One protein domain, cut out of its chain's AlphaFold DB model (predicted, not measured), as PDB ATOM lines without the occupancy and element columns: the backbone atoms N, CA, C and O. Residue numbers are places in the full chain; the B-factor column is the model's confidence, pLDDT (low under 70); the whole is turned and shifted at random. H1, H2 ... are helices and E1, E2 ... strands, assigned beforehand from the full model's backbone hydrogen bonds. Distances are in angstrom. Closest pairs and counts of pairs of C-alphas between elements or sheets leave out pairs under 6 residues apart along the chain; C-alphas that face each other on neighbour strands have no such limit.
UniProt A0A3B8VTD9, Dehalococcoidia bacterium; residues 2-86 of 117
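AT A GLANCE: This is residues 2 to 86 of the 117 residues of a protein of Dehalococcoidia bacterium (UniProt A0A3B8VTD9). A small sheet of three parallel strands has two helices, H2 and H3, side by side over one face, while a third helix, H1, packs on H2 and only grazes the sheet near E1 and E2. A long stretch with no named element, residues 2 to 16, comes before H1 and lies 12 to 22 A from the mean of the C-alphas. The printed part has 85 residues, with three named helices and three named strands in the order H1 E1 H2 E2 H3 E3, and the sheet order is E1 E2 E3. The class is mixed, helices and strands, though the named elements hold 41 residues, under half. The whole is compact, with a radius of gyration of the C-alphas of 12.7 A and spans of 30 by 29 by 27 A.

IN THESE COORDINATES: Start at Glu 2 and pass the unnamed residues 2 to 16 to C-alpha 17 at (185.828, 178.143, 185.223); there H1 begins, residues 17 to 24, 10.6 A long. Next come E1, residues 30 to 35, 12.5 A, and H2, residues 43 to 50, 10.3 A. Find C-alpha 51 at (183.510, 169.057, 178.309), where E2 begins; it covers residues 51 to 59, 13.0 A, and bends by 127 degrees at residue 54. H3 is residues 71 to 76, and E3, residues 80 to 83, ends at C-alpha 83 at (182.120, 157.200, 188.812).

HOW THE PARTS SIT: Look first at inner strand E2. It is parallel to edge strand E1 at 22 degrees, with N 33 and O 56 at 2.9 A, and parallel to edge strand E3 at 5 degrees, with N 57 and O 80 at 2.8 A, both within hydrogen-bond range. H2 is on the sheet at a height of 8.4 A, over E1 and, only just, with 3 C-alphas, over E2; it runs along the strands, at 5 degrees to E1 on the local plane. H3 is on the same face, over E2. E1, H2, E2 and E2, H3, E3 are strand-helix-strand units, two parallel neighbour strands with a helix between, each with a right-handed crossover. H1 and H2 touch, the closest C-alphas being those of Val 18 and Met 50, 5.0 A, at a shallow tilt of 23 degrees, the same way. H2 and H3 only just touch, with 3 pairs of C-alphas within 8 A, the closest Thr 48 and Ala 74 at 6.7 A. H1 and H3 are apart. In H1, H2 and H3 every O i to N i+4 pair is within hydrogen-bond range.

THE WHOLE: The two C-alphas farthest apart are those of Glu 2 and Ala 72, 37.9 A. The printed part has no cut, and the link from E2 to H3, 11 residues, is long. Mean pLDDT of the printed part is 94.3, and no printed residue is under 70.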
ATOM      1  N   GLU A   2     203.691 173.667 190.943       76.62
ATOM      2  CA  GLU A   2     204.441 172.558 191.582       76.62
ATOM      3  C   GLU A   2     203.912 171.159 191.219       76.62
ATOM      4  O   GLU A   2     204.699 170.241 191.020       76.62
ATOM      5  N   ALA A   3     202.595 171.014 191.031       80.88
ATOM      6  CA  ALA A   3     201.955 169.757 190.625       80.88
ATOM      7  C   ALA A   3     201.863 169.547 189.094       80.88
ATOM      8  O   ALA A   3     201.144 168.665 188.633       80.88
ATOM      9  N   GLY A   4     202.553 170.361 188.287       84.19
ATOM     10  CA  GLY A   4     202.651 170.164 186.834       84.19
ATOM     11  C   GLY A   4     201.497 170.714 185.989       84.19
ATOM     12  O   GLY A   4     201.517 170.541 184.775       84.19
ATOM     13  N   ALA A   5     200.522 171.408 186.581       88.19
ATOM     14  CA  ALA A   5     199.498 172.103 185.805       88.19
ATOM     15  C   ALA A   5     200.105 173.259 184.975       88.19
ATOM     16  O   ALA A   5     200.992 173.984 185.460       88.19
ATOM     17  N   THR A   6     199.611 173.408 183.741       91.38
ATOM     18  CA  THR A   6     200.021 174.441 182.772       91.38
ATOM     19  C   THR A   6     199.271 175.753 182.997       91.38
ATOM     20  O   THR A   6     199.893 176.812 182.994       91.38
ATOM     21  N   ASP A   7     197.977 175.668 183.314       91.00
ATOM     22  CA  ASP A   7     197.072 176.807 183.475       91.00
ATOM     23  C   ASP A   7     196.313 176.707 184.801       91.00
ATOM     24  O   ASP A   7     195.984 175.608 185.256       91.00
ATOM     25  N   LEU A   8     196.044 177.853 185.436       91.12
ATOM     26  CA  LEU A   8     195.311 177.939 186.701       91.12
ATOM     27  C   LEU A   8     194.106 178.858 186.557       91.12
ATOM     28  O   LEU A   8     194.258 180.045 186.276       91.12
ATOM     29  N   VAL A   9     192.928 178.326 186.868       89.19
ATOM     30  CA  VAL A   9     191.691 179.097 186.970       89.19
ATOM     31  C   VAL A   9     191.090 178.872 188.349       89.19
ATOM     32  O   VAL A   9     190.931 177.736 188.792       89.19
ATOM     33  N   VAL A  10     190.754 179.962 189.036       88.12
ATOM     34  CA  VAL A  10     190.121 179.910 190.357       88.12
ATOM     35  C   VAL A  10     188.641 180.218 190.200       88.12
ATOM     36  O   VAL A  10     188.276 181.369 189.968       88.12
ATOM     37  N   ALA A  11     187.792 179.205 190.374       86.56
ATOM     38  CA  ALA A  11     186.345 179.388 190.376       86.56
ATOM     39  C   ALA A  11     185.923 180.327 191.517       86.56
ATOM     40  O   ALA A  11     186.217 180.080 192.689       86.56
ATOM     41  N   ASN A  12     185.254 181.427 191.180       86.94
ATOM     42  CA  ASN A  12     184.717 182.391 192.141       86.94
ATOM     43  C   ASN A  12     183.570 183.194 191.495       86.94
ATOM     44  O   ASN A  12     183.403 183.125 190.282       86.94
ATOM     45  N   PRO A  13     182.799 184.006 192.245       85.56
ATOM     46  CA  PRO A  13     181.663 184.741 191.675       85.56
ATOM     47  C   PRO A  13     181.992 185.693 190.515       85.56
ATOM     48  O   PRO A  13     181.077 186.165 189.850       85.56
ATOM     49  N   LYS A  14     183.268 186.031 190.299       85.38
ATOM     50  CA  LYS A  14     183.725 186.894 189.200       85.38
ATOM     51  C   LYS A  14     184.389 186.127 188.055       85.38
ATOM     52  O   LYS A  14     184.672 186.748 187.041       85.38
ATOM     53  N   HIS A  15     184.690 184.841 188.233       87.38
ATOM     54  CA  HIS A  15     185.407 184.032 187.250       87.38
ATOM     55  C   HIS A  15     184.731 182.675 187.113       87.38
ATOM     56  O   HIS A  15     184.807 181.839 188.022       87.38
ATOM     57  N   ASP A  16     184.085 182.473 185.969       93.00
ATOM     58  CA  ASP A  16     183.501 181.193 185.603       93.00
ATOM     59  C   ASP A  16     184.600 180.255 185.070       93.00
ATOM     60  O   ASP A  16     185.234 180.561 184.055       93.00
ATOM     61  N   PRO A  17     184.861 179.110 185.728       94.94
ATOM     62  CA  PRO A  17     185.828 178.143 185.223       94.94
ATOM     63  C   PRO A  17     185.442 177.559 183.857       94.94
ATOM     64  O   PRO A  17     186.335 177.153 183.116       94.94
ATOM     65  N   VAL A  18     184.153 177.515 183.501       96.75
ATOM     66  CA  VAL A  18     183.705 177.009 182.197       96.75
ATOM     67  C   VAL A  18     184.193 177.927 181.084       96.75
ATOM     68  O   VAL A  18     184.819 177.446 180.144       96.75
ATOM     69  N   GLU A  19     183.972 179.238 181.204       96.81
ATOM     70  CA  GLU A  19     184.421 180.220 180.209       96.81
ATOM     71  C   GLU A  19     185.933 180.144 179.989       96.81
ATOM     72  O   GLU A  19     186.386 180.083 178.848       96.81
ATOM     73  N   ALA A  20     186.705 180.050 181.072       96.19
ATOM     74  CA  ALA A  20     188.157 179.963 180.983       96.19
ATOM     75  C   ALA A  20     188.633 178.678 180.284       96.19
ATOM     76  O   ALA A  20     189.538 178.726 179.454       96.19
ATOM     77  N   VAL A  21     188.017 177.523 180.572       97.38
ATOM     78  CA  VAL A  21     188.335 176.273 179.858       97.38
ATOM     79  C   VAL A  21     187.988 176.398 178.379       97.38
ATOM     80  O   VAL A  21     188.773 175.971 177.533       97.38
ATOM     81  N   MET A  22     186.844 176.995 178.048       97.81
ATOM     82  CA  MET A  22     186.457 177.211 176.655       97.81
ATOM     83  C   MET A  22     187.446 178.138 175.943       97.81
ATOM     84  O   MET A  22     187.832 177.832 174.824       97.81
ATOM     85  N   GLU A  23     187.919 179.209 176.581       96.94
ATOM     86  CA  GLU A  23     188.937 180.101 176.010       96.94
ATOM     87  C   GLU A  23     190.264 179.372 175.750       96.94
ATOM     88  O   GLU A  23     190.773 179.408 174.633       96.94
ATOM     89  N   ILE A  24     190.782 178.638 176.740       96.00
ATOM     90  CA  ILE A  24     192.052 177.893 176.635       96.00
ATOM     91  C   ILE A  24     191.998 176.812 175.544       96.00
ATOM     92  O   ILE A  24     193.021 176.441 174.973       96.00
ATOM     93  N   THR A  25     190.807 176.288 175.259       97.00
ATOM     94  CA  THR A  25     190.596 175.188 174.305       97.00
ATOM     95  C   THR A  25     190.032 175.652 172.960       97.00
ATOM     96  O   THR A  25     189.503 174.829 172.207       97.00
ATOM     97  N   ASP A  26     190.110 176.949 172.644       97.19
ATOM     98  CA  ASP A  26     189.581 177.547 171.406       97.19
ATOM     99  C   ASP A  26     188.098 177.202 171.156       97.19
ATOM    100  O   ASP A  26     187.652 176.945 170.036       97.19
ATOM    101  N   GLY A  27     187.319 177.138 172.232       97.81
ATOM    102  CA  GLY A  27     185.896 176.820 172.234       97.81
ATOM    103  C   GLY A  27     185.564 175.335 172.079       97.81
ATOM    104  O   GLY A  27     184.385 174.997 171.979       97.81
ATOM    105  N   ASN A  28     186.551 174.436 172.059       97.75
ATOM    106  CA  ASN A  28     186.296 173.000 171.909       97.75
ATOM    107  C   ASN A  28     185.850 172.334 173.215       97.75
ATOM    108  O   ASN A  28     185.070 171.383 173.171       97.75
ATOM    109  N   GLY A  29     186.320 172.829 174.360       98.25
ATOM    110  CA  GLY A  29     186.170 172.184 175.660       98.25
ATOM    111  C   GLY A  29     187.236 171.116 175.920       98.25
ATOM    112  O   GLY A  29     188.003 170.721 175.040       98.25
ATOM    113  N   ALA A  30     187.281 170.624 177.156       98.31
ATOM    114  CA  ALA A  30     188.257 169.638 177.601       98.31
ATOM    115  C   ALA A  30     187.919 168.218 177.113       98.31
ATOM    116  O   ALA A  30     186.764 167.787 177.166       98.31
ATOM    117  N   ASP A  31     188.944 167.460 176.700       98.25
ATOM    118  CA  ASP A  31     188.844 166.025 176.383       98.25
ATOM    119  C   ASP A  31     188.361 165.184 177.567       98.25
ATOM    120  O   ASP A  31     187.620 164.210 177.408       98.25
ATOM    121  N   SER A  32     188.848 165.520 178.758       98.12
ATOM    122  CA  SER A  32     188.547 164.820 179.998       98.12
ATOM    123  C   SER A  32     188.451 165.811 181.146       98.12
ATOM    124  O   SER A  32     189.313 166.675 181.294       98.12
ATOM    125  N   VAL A  33     187.415 165.662 181.963       98.19
ATOM    126  CA  VAL A  33     187.171 166.483 183.150       98.19
ATOM    127  C   VAL A  33     187.158 165.583 184.380       98.19
ATOM    128  O   VAL A  33     186.502 164.544 184.386       98.19
ATOM    129  N   PHE A  34     187.877 165.985 185.428       97.81
ATOM    130  CA  PHE A  34     187.856 165.316 186.727       97.81
ATOM    131  C   PHE A  34     187.053 166.169 187.706       97.81
ATOM    132  O   PHE A  34     187.452 167.287 188.025       97.81
ATOM    133  N   GLU A  35     185.922 165.655 188.178       96.94
ATOM    134  CA  GLU A  35     185.129 166.296 189.226       96.94
ATOM    135  C   GLU A  35     185.633 165.792 190.582       96.94
ATOM    136  O   GLU A  35     185.524 164.606 190.893       96.94
ATOM    137  N   THR A  36     186.248 166.679 191.365       96.00
ATOM    138  CA  THR A  36     186.919 166.333 192.631       96.00
ATOM    139  C   THR A  36     186.443 167.179 193.813       96.00
ATOM    140  O   THR A  36     187.178 167.320 194.791       96.00
ATOM    141  N   VAL A  37     185.263 167.800 193.720       95.19
ATOM    142  CA  VAL A  37     184.745 168.732 194.734       95.19
ATOM    143  C   VAL A  37     183.583 168.105 195.501       95.19
ATOM    144  O   VAL A  37     183.648 167.999 196.724       95.19
ATOM    145  N   GLY A  38     182.535 167.660 194.807       93.12
ATOM    146  CA  GLY A  38     181.317 167.138 195.428       93.12
ATOM    147  C   GLY A  38     180.561 168.169 196.283       93.12
ATOM    148  O   GLY A  38     180.472 169.355 195.959       93.12
ATOM    149  N   GLY A  39     179.986 167.703 197.394       94.25
ATOM    150  CA  GLY A  39     179.171 168.509 198.303       94.25
ATOM    151  C   GLY A  39     177.870 168.984 197.653       94.25
ATOM    152  O   GLY A  39     177.132 168.183 197.081       94.25
ATOM    153  N   SER A  40     177.595 170.285 197.767       92.19
ATOM    154  CA  SER A  40     176.434 170.971 197.178       92.19
ATOM    155  C   SER A  40     176.807 171.918 196.031       92.19
ATOM    156  O   SER A  40     175.973 172.697 195.566       92.19
ATOM    157  N   ALA A  41     178.067 171.897 195.590       89.75
ATOM    158  CA  ALA A  41     178.539 172.763 194.520       89.75
ATOM    159  C   ALA A  41     177.977 172.307 193.155       89.75
ATOM    160  O   ALA A  41     177.819 171.106 192.926       89.75
ATOM    161  N   PRO A  42     177.718 173.227 192.205       91.06
ATOM    162  CA  PRO A  42     177.156 172.894 190.891       91.06
ATOM    163  C   PRO A  42     178.205 172.308 189.920       91.06
ATOM    164  O   PRO A  42     178.157 172.553 188.711       91.06
ATOM    165  N   THR A  43     179.178 171.545 190.425       94.75
ATOM    166  CA  THR A  43     180.370 171.123 189.671       94.75
ATOM    167  C   THR A  43     180.067 170.098 188.587       94.75
ATOM    168  O   THR A  43     180.779 170.058 187.588       94.75
ATOM    169  N   MET A  44     178.972 169.340 188.702       96.06
ATOM    170  CA  MET A  44     178.532 168.451 187.620       96.06
ATOM    171  C   MET A  44     178.048 169.215 186.386       96.06
ATOM    172  O   MET A  44     178.406 168.830 185.273       96.06
ATOM    173  N   SER A  45     177.287 170.307 186.554       94.94
ATOM    174  CA  SER A  45     176.882 171.140 185.409       94.94
ATOM    175  C   SER A  45     178.113 171.737 184.746       94.94
ATOM    176  O   SER A  45     178.321 171.547 183.550       94.94
ATOM    177  N   GLN A  46     178.990 172.346 185.551       95.62
ATOM    178  CA  GLN A  46     180.238 172.929 185.066       95.62
ATOM    179  C   GLN A  46     181.068 171.898 184.294       95.62
ATOM    180  O   GLN A  46     181.517 172.185 183.187       95.62
ATOM    181  N   ALA A  47     181.209 170.678 184.822       97.31
ATOM    182  CA  ALA A  47     181.926 169.603 184.150       97.31
ATOM    183  C   ALA A  47     181.304 169.250 182.789       97.31
ATOM    184  O   ALA A  47     182.030 169.113 181.803       97.31
ATOM    185  N   THR A  48     179.973 169.148 182.694       97.62
ATOM    186  CA  THR A  48     179.293 168.898 181.410       97.62
ATOM    187  C   THR A  48     179.430 170.055 180.425       97.62
ATOM    188  O   THR A  48     179.579 169.827 179.218       97.62
ATOM    189  N   ASP A  49     179.428 171.291 180.915       96.81
ATOM    190  CA  ASP A  49     179.479 172.492 180.088       96.81
ATOM    191  C   ASP A  49     180.878 172.711 179.508       96.81
ATOM    192  O   ASP A  49     180.994 172.965 178.307       96.81
ATOM    193  N   MET A  50     181.929 172.471 180.298       97.75
ATOM    194  CA  MET A  50     183.326 172.592 179.862       97.75
ATOM    195  C   MET A  50     183.868 171.361 179.116       97.75
ATOM    196  O   MET A  50     184.972 171.409 178.579       97.75
ATOM    197  N   SER A  51     183.125 170.251 179.076       98.50
ATOM    198  CA  SER A  51     183.510 169.057 178.309       98.50
ATOM    199  C   SER A  51     183.273 169.251 176.813       98.50
ATOM    200  O   SER A  51     182.227 169.771 176.405       98.50
ATOM    201  N   ARG A  52     184.186 168.747 175.981       98.56
ATOM    202  CA  ARG A  52     183.970 168.686 174.530       98.56
ATOM    203  C   ARG A  52     182.951 167.622 174.124       98.56
ATOM    204  O   ARG A  52     182.636 166.710 174.889       98.56
ATOM    205  N   ASN A  53     182.519 167.663 172.864       98.56
ATOM    206  CA  ASN A  53     181.769 166.559 172.256       98.56
ATOM    207  C   ASN A  53     182.618 165.272 172.237       98.56
ATOM    208  O   ASN A  53     183.781 165.291 171.828       98.56
ATOM    209  N   GLY A  54     182.039 164.152 172.668       98.50
ATOM    210  CA  GLY A  54     182.678 162.848 172.853       98.50
ATOM    211  C   GLY A  54     183.612 162.763 174.067       98.50
ATOM    212  O   GLY A  54     184.355 161.782 174.190       98.50
ATOM    213  N   GLY A  55     183.624 163.792 174.921       98.44
ATOM    214  CA  GLY A  55     184.475 163.882 176.105       98.44
ATOM    215  C   GLY A  55     184.074 162.920 177.226       98.44
ATOM    216  O   GLY A  55     183.003 162.301 177.207       98.44
ATOM    217  N   ALA A  56     184.958 162.793 178.214       98.44
ATOM    218  CA  ALA A  56     184.734 161.974 179.401       98.44
ATOM    219  C   ALA A  56     184.769 162.809 180.685       98.44
ATOM    220  O   ALA A  56     185.611 163.688 180.844       98.44
ATOM    221  N   ILE A  57     183.887 162.486 181.625       98.38
ATOM    222  CA  ILE A  57     183.862 163.062 182.967       98.38
ATOM    223  C   ILE A  57     184.100 161.933 183.966       98.38
ATOM    224  O   ILE A  57     183.298 161.002 184.049       98.38
ATOM    225  N   SER A  58     185.191 162.022 184.726       97.50
ATOM    226  CA  SER A  58     185.462 161.137 185.857       97.50
ATOM    227  C   SER A  58     185.041 161.828 187.148       97.50
ATOM    228  O   SER A  58     185.559 162.891 187.487       97.50
ATOM    229  N   VAL A  59     184.090 161.231 187.858       97.06
ATOM    230  CA  VAL A  59     183.491 161.791 189.070       97.06
ATOM    231  C   VAL A  59     184.093 161.110 190.293       97.06
ATOM    232  O   VAL A  59     183.915 159.905 190.485       97.06
ATOM    233  N   LEU A  60     184.811 161.888 191.100       96.12
ATOM    234  CA  LEU A  60     185.427 161.479 192.363       96.12
ATOM    235  C   LEU A  60     184.791 162.193 193.561       96.12
ATOM    236  O   LEU A  60     184.861 161.681 194.678       96.12
ATOM    237  N   GLY A  61     184.210 163.379 193.351       94.19
ATOM    238  CA  GLY A  61     183.553 164.139 194.402       94.19
ATOM    239  C   GLY A  61     182.371 163.384 195.002       94.19
ATOM    240  O   GLY A  61     181.613 162.691 194.318       94.19
ATOM    241  N   LEU A  62     182.216 163.522 196.317       94.62
ATOM    242  CA  LEU A  62     181.105 162.941 197.057       94.62
ATOM    243  C   LEU A  62     180.032 164.007 197.283       94.62
ATOM    244  O   LEU A  62     180.258 164.963 198.024       94.62
ATOM    245  N   PHE A  63     178.872 163.847 196.651       94.88
ATOM    246  CA  PHE A  63     177.752 164.780 196.783       94.88
ATOM    247  C   PHE A  63     176.961 164.520 198.064       94.88
ATOM    248  O   PHE A  63     176.710 163.369 198.426       94.88
ATOM    249  N   SER A  64     176.570 165.593 198.754       94.12
ATOM    250  CA  SER A  64     175.762 165.504 199.979       94.12
ATOM    251  C   SER A  64     174.267 165.356 199.695       94.12
ATOM    252  O   SER A  64     173.526 164.921 200.565       94.12
ATOM    253  N   GLU A  65     173.843 165.707 198.484       92.44
ATOM    254  CA  GLU A  65     172.464 165.654 198.001       92.44
ATOM    255  C   GLU A  65     172.433 165.027 196.597       92.44
ATOM    256  O   GLU A  65     173.479 164.956 195.938       92.44
ATOM    257  N   PRO A  66     171.267 164.572 196.102       92.25
ATOM    258  CA  PRO A  66     171.129 164.156 194.712       92.25
ATOM    259  C   PRO A  66     171.617 165.246 193.754       92.25
ATOM    260  O   PRO A  66     171.226 166.406 193.867       92.25
ATOM    261  N   VAL A  67     172.463 164.861 192.799       91.75
ATOM    262  CA  VAL A  67     173.013 165.784 191.805       91.75
ATOM    263  C   VAL A  67     172.221 165.713 190.507       91.75
ATOM    264  O   VAL A  67     171.921 164.630 189.998       91.75
ATOM    265  N   GLU A  68     171.882 166.874 189.960       90.44
ATOM    266  CA  GLU A  68     171.214 166.971 188.670       90.44
ATOM    267  C   GLU A  68     172.235 166.936 187.531       90.44
ATOM    268  O   GLU A  68     173.274 167.597 187.569       90.44
ATOM    269  N   ILE A  69     171.919 166.169 186.489       92.38
ATOM    270  CA  ILE A  69     172.702 166.102 185.256       92.38
ATOM    271  C   ILE A  69     171.775 166.458 184.101       92.38
ATOM    272  O   ILE A  69     170.724 165.838 183.916       92.38
ATOM    273  N   ASN A  70     172.176 167.434 183.286       94.25
ATOM    274  CA  ASN A  70     171.417 167.799 182.099       94.25
ATOM    275  C   ASN A  70     171.570 166.724 181.010       94.25
ATOM    276  O   ASN A  70     172.508 166.740 180.208       94.25
ATOM    277  N   ALA A  71     170.613 165.796 180.965       96.06
ATOM    278  CA  ALA A  71     170.620 164.676 180.029       96.06
ATOM    279  C   ALA A  71     170.640 165.114 178.555       96.06
ATOM    280  O   ALA A  71     171.263 164.452 177.730       96.06
ATOM    281  N   ALA A  72     170.007 166.240 178.209       97.25
ATOM    282  CA  ALA A  72     169.990 166.733 176.833       97.25
ATOM    283  C   ALA A  72     171.376 167.217 176.381       97.25
ATOM    284  O   ALA A  72     171.775 166.963 175.243       97.25
ATOM    285  N   ILE A  73     172.119 167.891 177.265       96.56
ATOM    286  CA  ILE A  73     173.506 168.298 176.996       96.56
ATOM    287  C   ILE A  73     174.401 167.063 176.903       96.56
ATOM    288  O   ILE A  73     175.114 166.918 175.911       96.56
ATOM    289  N   ALA A  74     174.316 166.157 177.880       97.44
ATOM    290  CA  ALA A  74     175.120 164.936 177.901       97.44
ATOM    291  C   ALA A  74     174.894 164.072 176.650       97.44
ATOM    292  O   ALA A  74     175.858 163.611 176.045       97.44
ATOM    293  N   MET A  75     173.638 163.921 176.216       98.19
ATOM    294  CA  MET A  75     173.284 163.208 174.989       98.19
ATOM    295  C   MET A  75     173.825 163.916 173.744       98.19
ATOM    296  O   MET A  75     174.468 163.277 172.920       98.19
ATOM    297  N   ARG A  76     173.598 165.230 173.596       98.19
ATOM    298  CA  ARG A  76     174.057 165.998 172.423       98.19
ATOM    299  C   ARG A  76     175.572 165.939 172.258       98.19
ATOM    300  O   ARG A  76     176.062 165.880 171.136       98.19
ATOM    301  N   LYS A  77     176.292 166.009 173.375       98.19
ATOM    302  CA  LYS A  77     177.749 165.944 173.411       98.19
ATOM    303  C   LYS A  77     178.270 164.504 173.457       98.19
ATOM    304  O   LYS A  77     179.477 164.348 173.511       98.19
ATOM    305  N   GLU A  78     177.423 163.474 173.458       98.38
ATOM    306  CA  GLU A  78     177.827 162.061 173.580       98.38
ATOM    307  C   GLU A  78     178.819 161.807 174.736       98.38
ATOM    308  O   GLU A  78     179.840 161.132 174.578       98.38
ATOM    309  N   LEU A  79     178.553 162.394 175.906       98.56
ATOM    310  CA  LEU A  79     179.478 162.333 177.038       98.56
ATOM    311  C   LEU A  79     179.498 160.948 177.684       98.56
ATOM    312  O   LEU A  79     178.453 160.342 177.930       98.56
ATOM    313  N   ARG A  80     180.696 160.498 178.063       98.38
ATOM    314  CA  ARG A  80     180.868 159.412 179.037       98.38
ATOM    315  C   ARG A  80     180.968 160.014 180.431       98.38
ATOM    316  O   ARG A  80     181.809 160.875 180.660       98.38
ATOM    317  N   ILE A  81     180.129 159.555 181.354       97.50
ATOM    318  CA  ILE A  81     180.175 159.959 182.764       97.50
ATOM    319  C   ILE A  81     180.455 158.702 183.578       97.50
ATOM    320  O   ILE A  81     179.698 157.733 183.502       97.50
ATOM    321  N   GLU A  82     181.565 158.700 184.306       95.69
ATOM    322  CA  GLU A  82     182.092 157.530 185.001       95.69
ATOM    323  C   GLU A  82     182.380 157.872 186.462       95.69
ATOM    324  O   GLU A  82     183.049 158.855 186.768       95.69
ATOM    325  N   TRP A  83     181.904 157.032 187.378       94.31
ATOM    326  CA  TRP A  83     182.120 157.200 188.812       94.31
ATOM    327  C   TRP A  83     183.384 156.457 189.234       94.31
ATOM    328  O   TRP A  83     183.557 155.277 188.916       94.31
ATOM    329  N   SER A  84     184.255 157.131 189.980       91.31
ATOM    330  CA  SER A  84     185.529 156.593 190.446       91.31
ATOM    331  C   SER A  84     185.657 156.741 191.958       91.31
ATOM    332  O   SER A  84     185.705 157.841 192.492       91.31
ATOM    333  N   ASN A  85     185.753 155.604 192.651       89.75
ATOM    334  CA  ASN A  85     185.927 155.541 194.105       89.75
ATOM    335  C   ASN A  85     187.250 154.853 194.495       89.75
ATOM    336  O   ASN A  85     187.324 154.163 195.501       89.75
ATOM    337  N   SER A  86     188.292 154.942 193.662       83.62
ATOM    338  CA  SER A  86     189.661 154.463 193.968       83.62
ATOM    339  C   SER A  86     189.849 152.964 194.292       83.62
ATOM    340  O   SER A  86     190.948 152.549 194.656       83.62
TER     341      SER A  86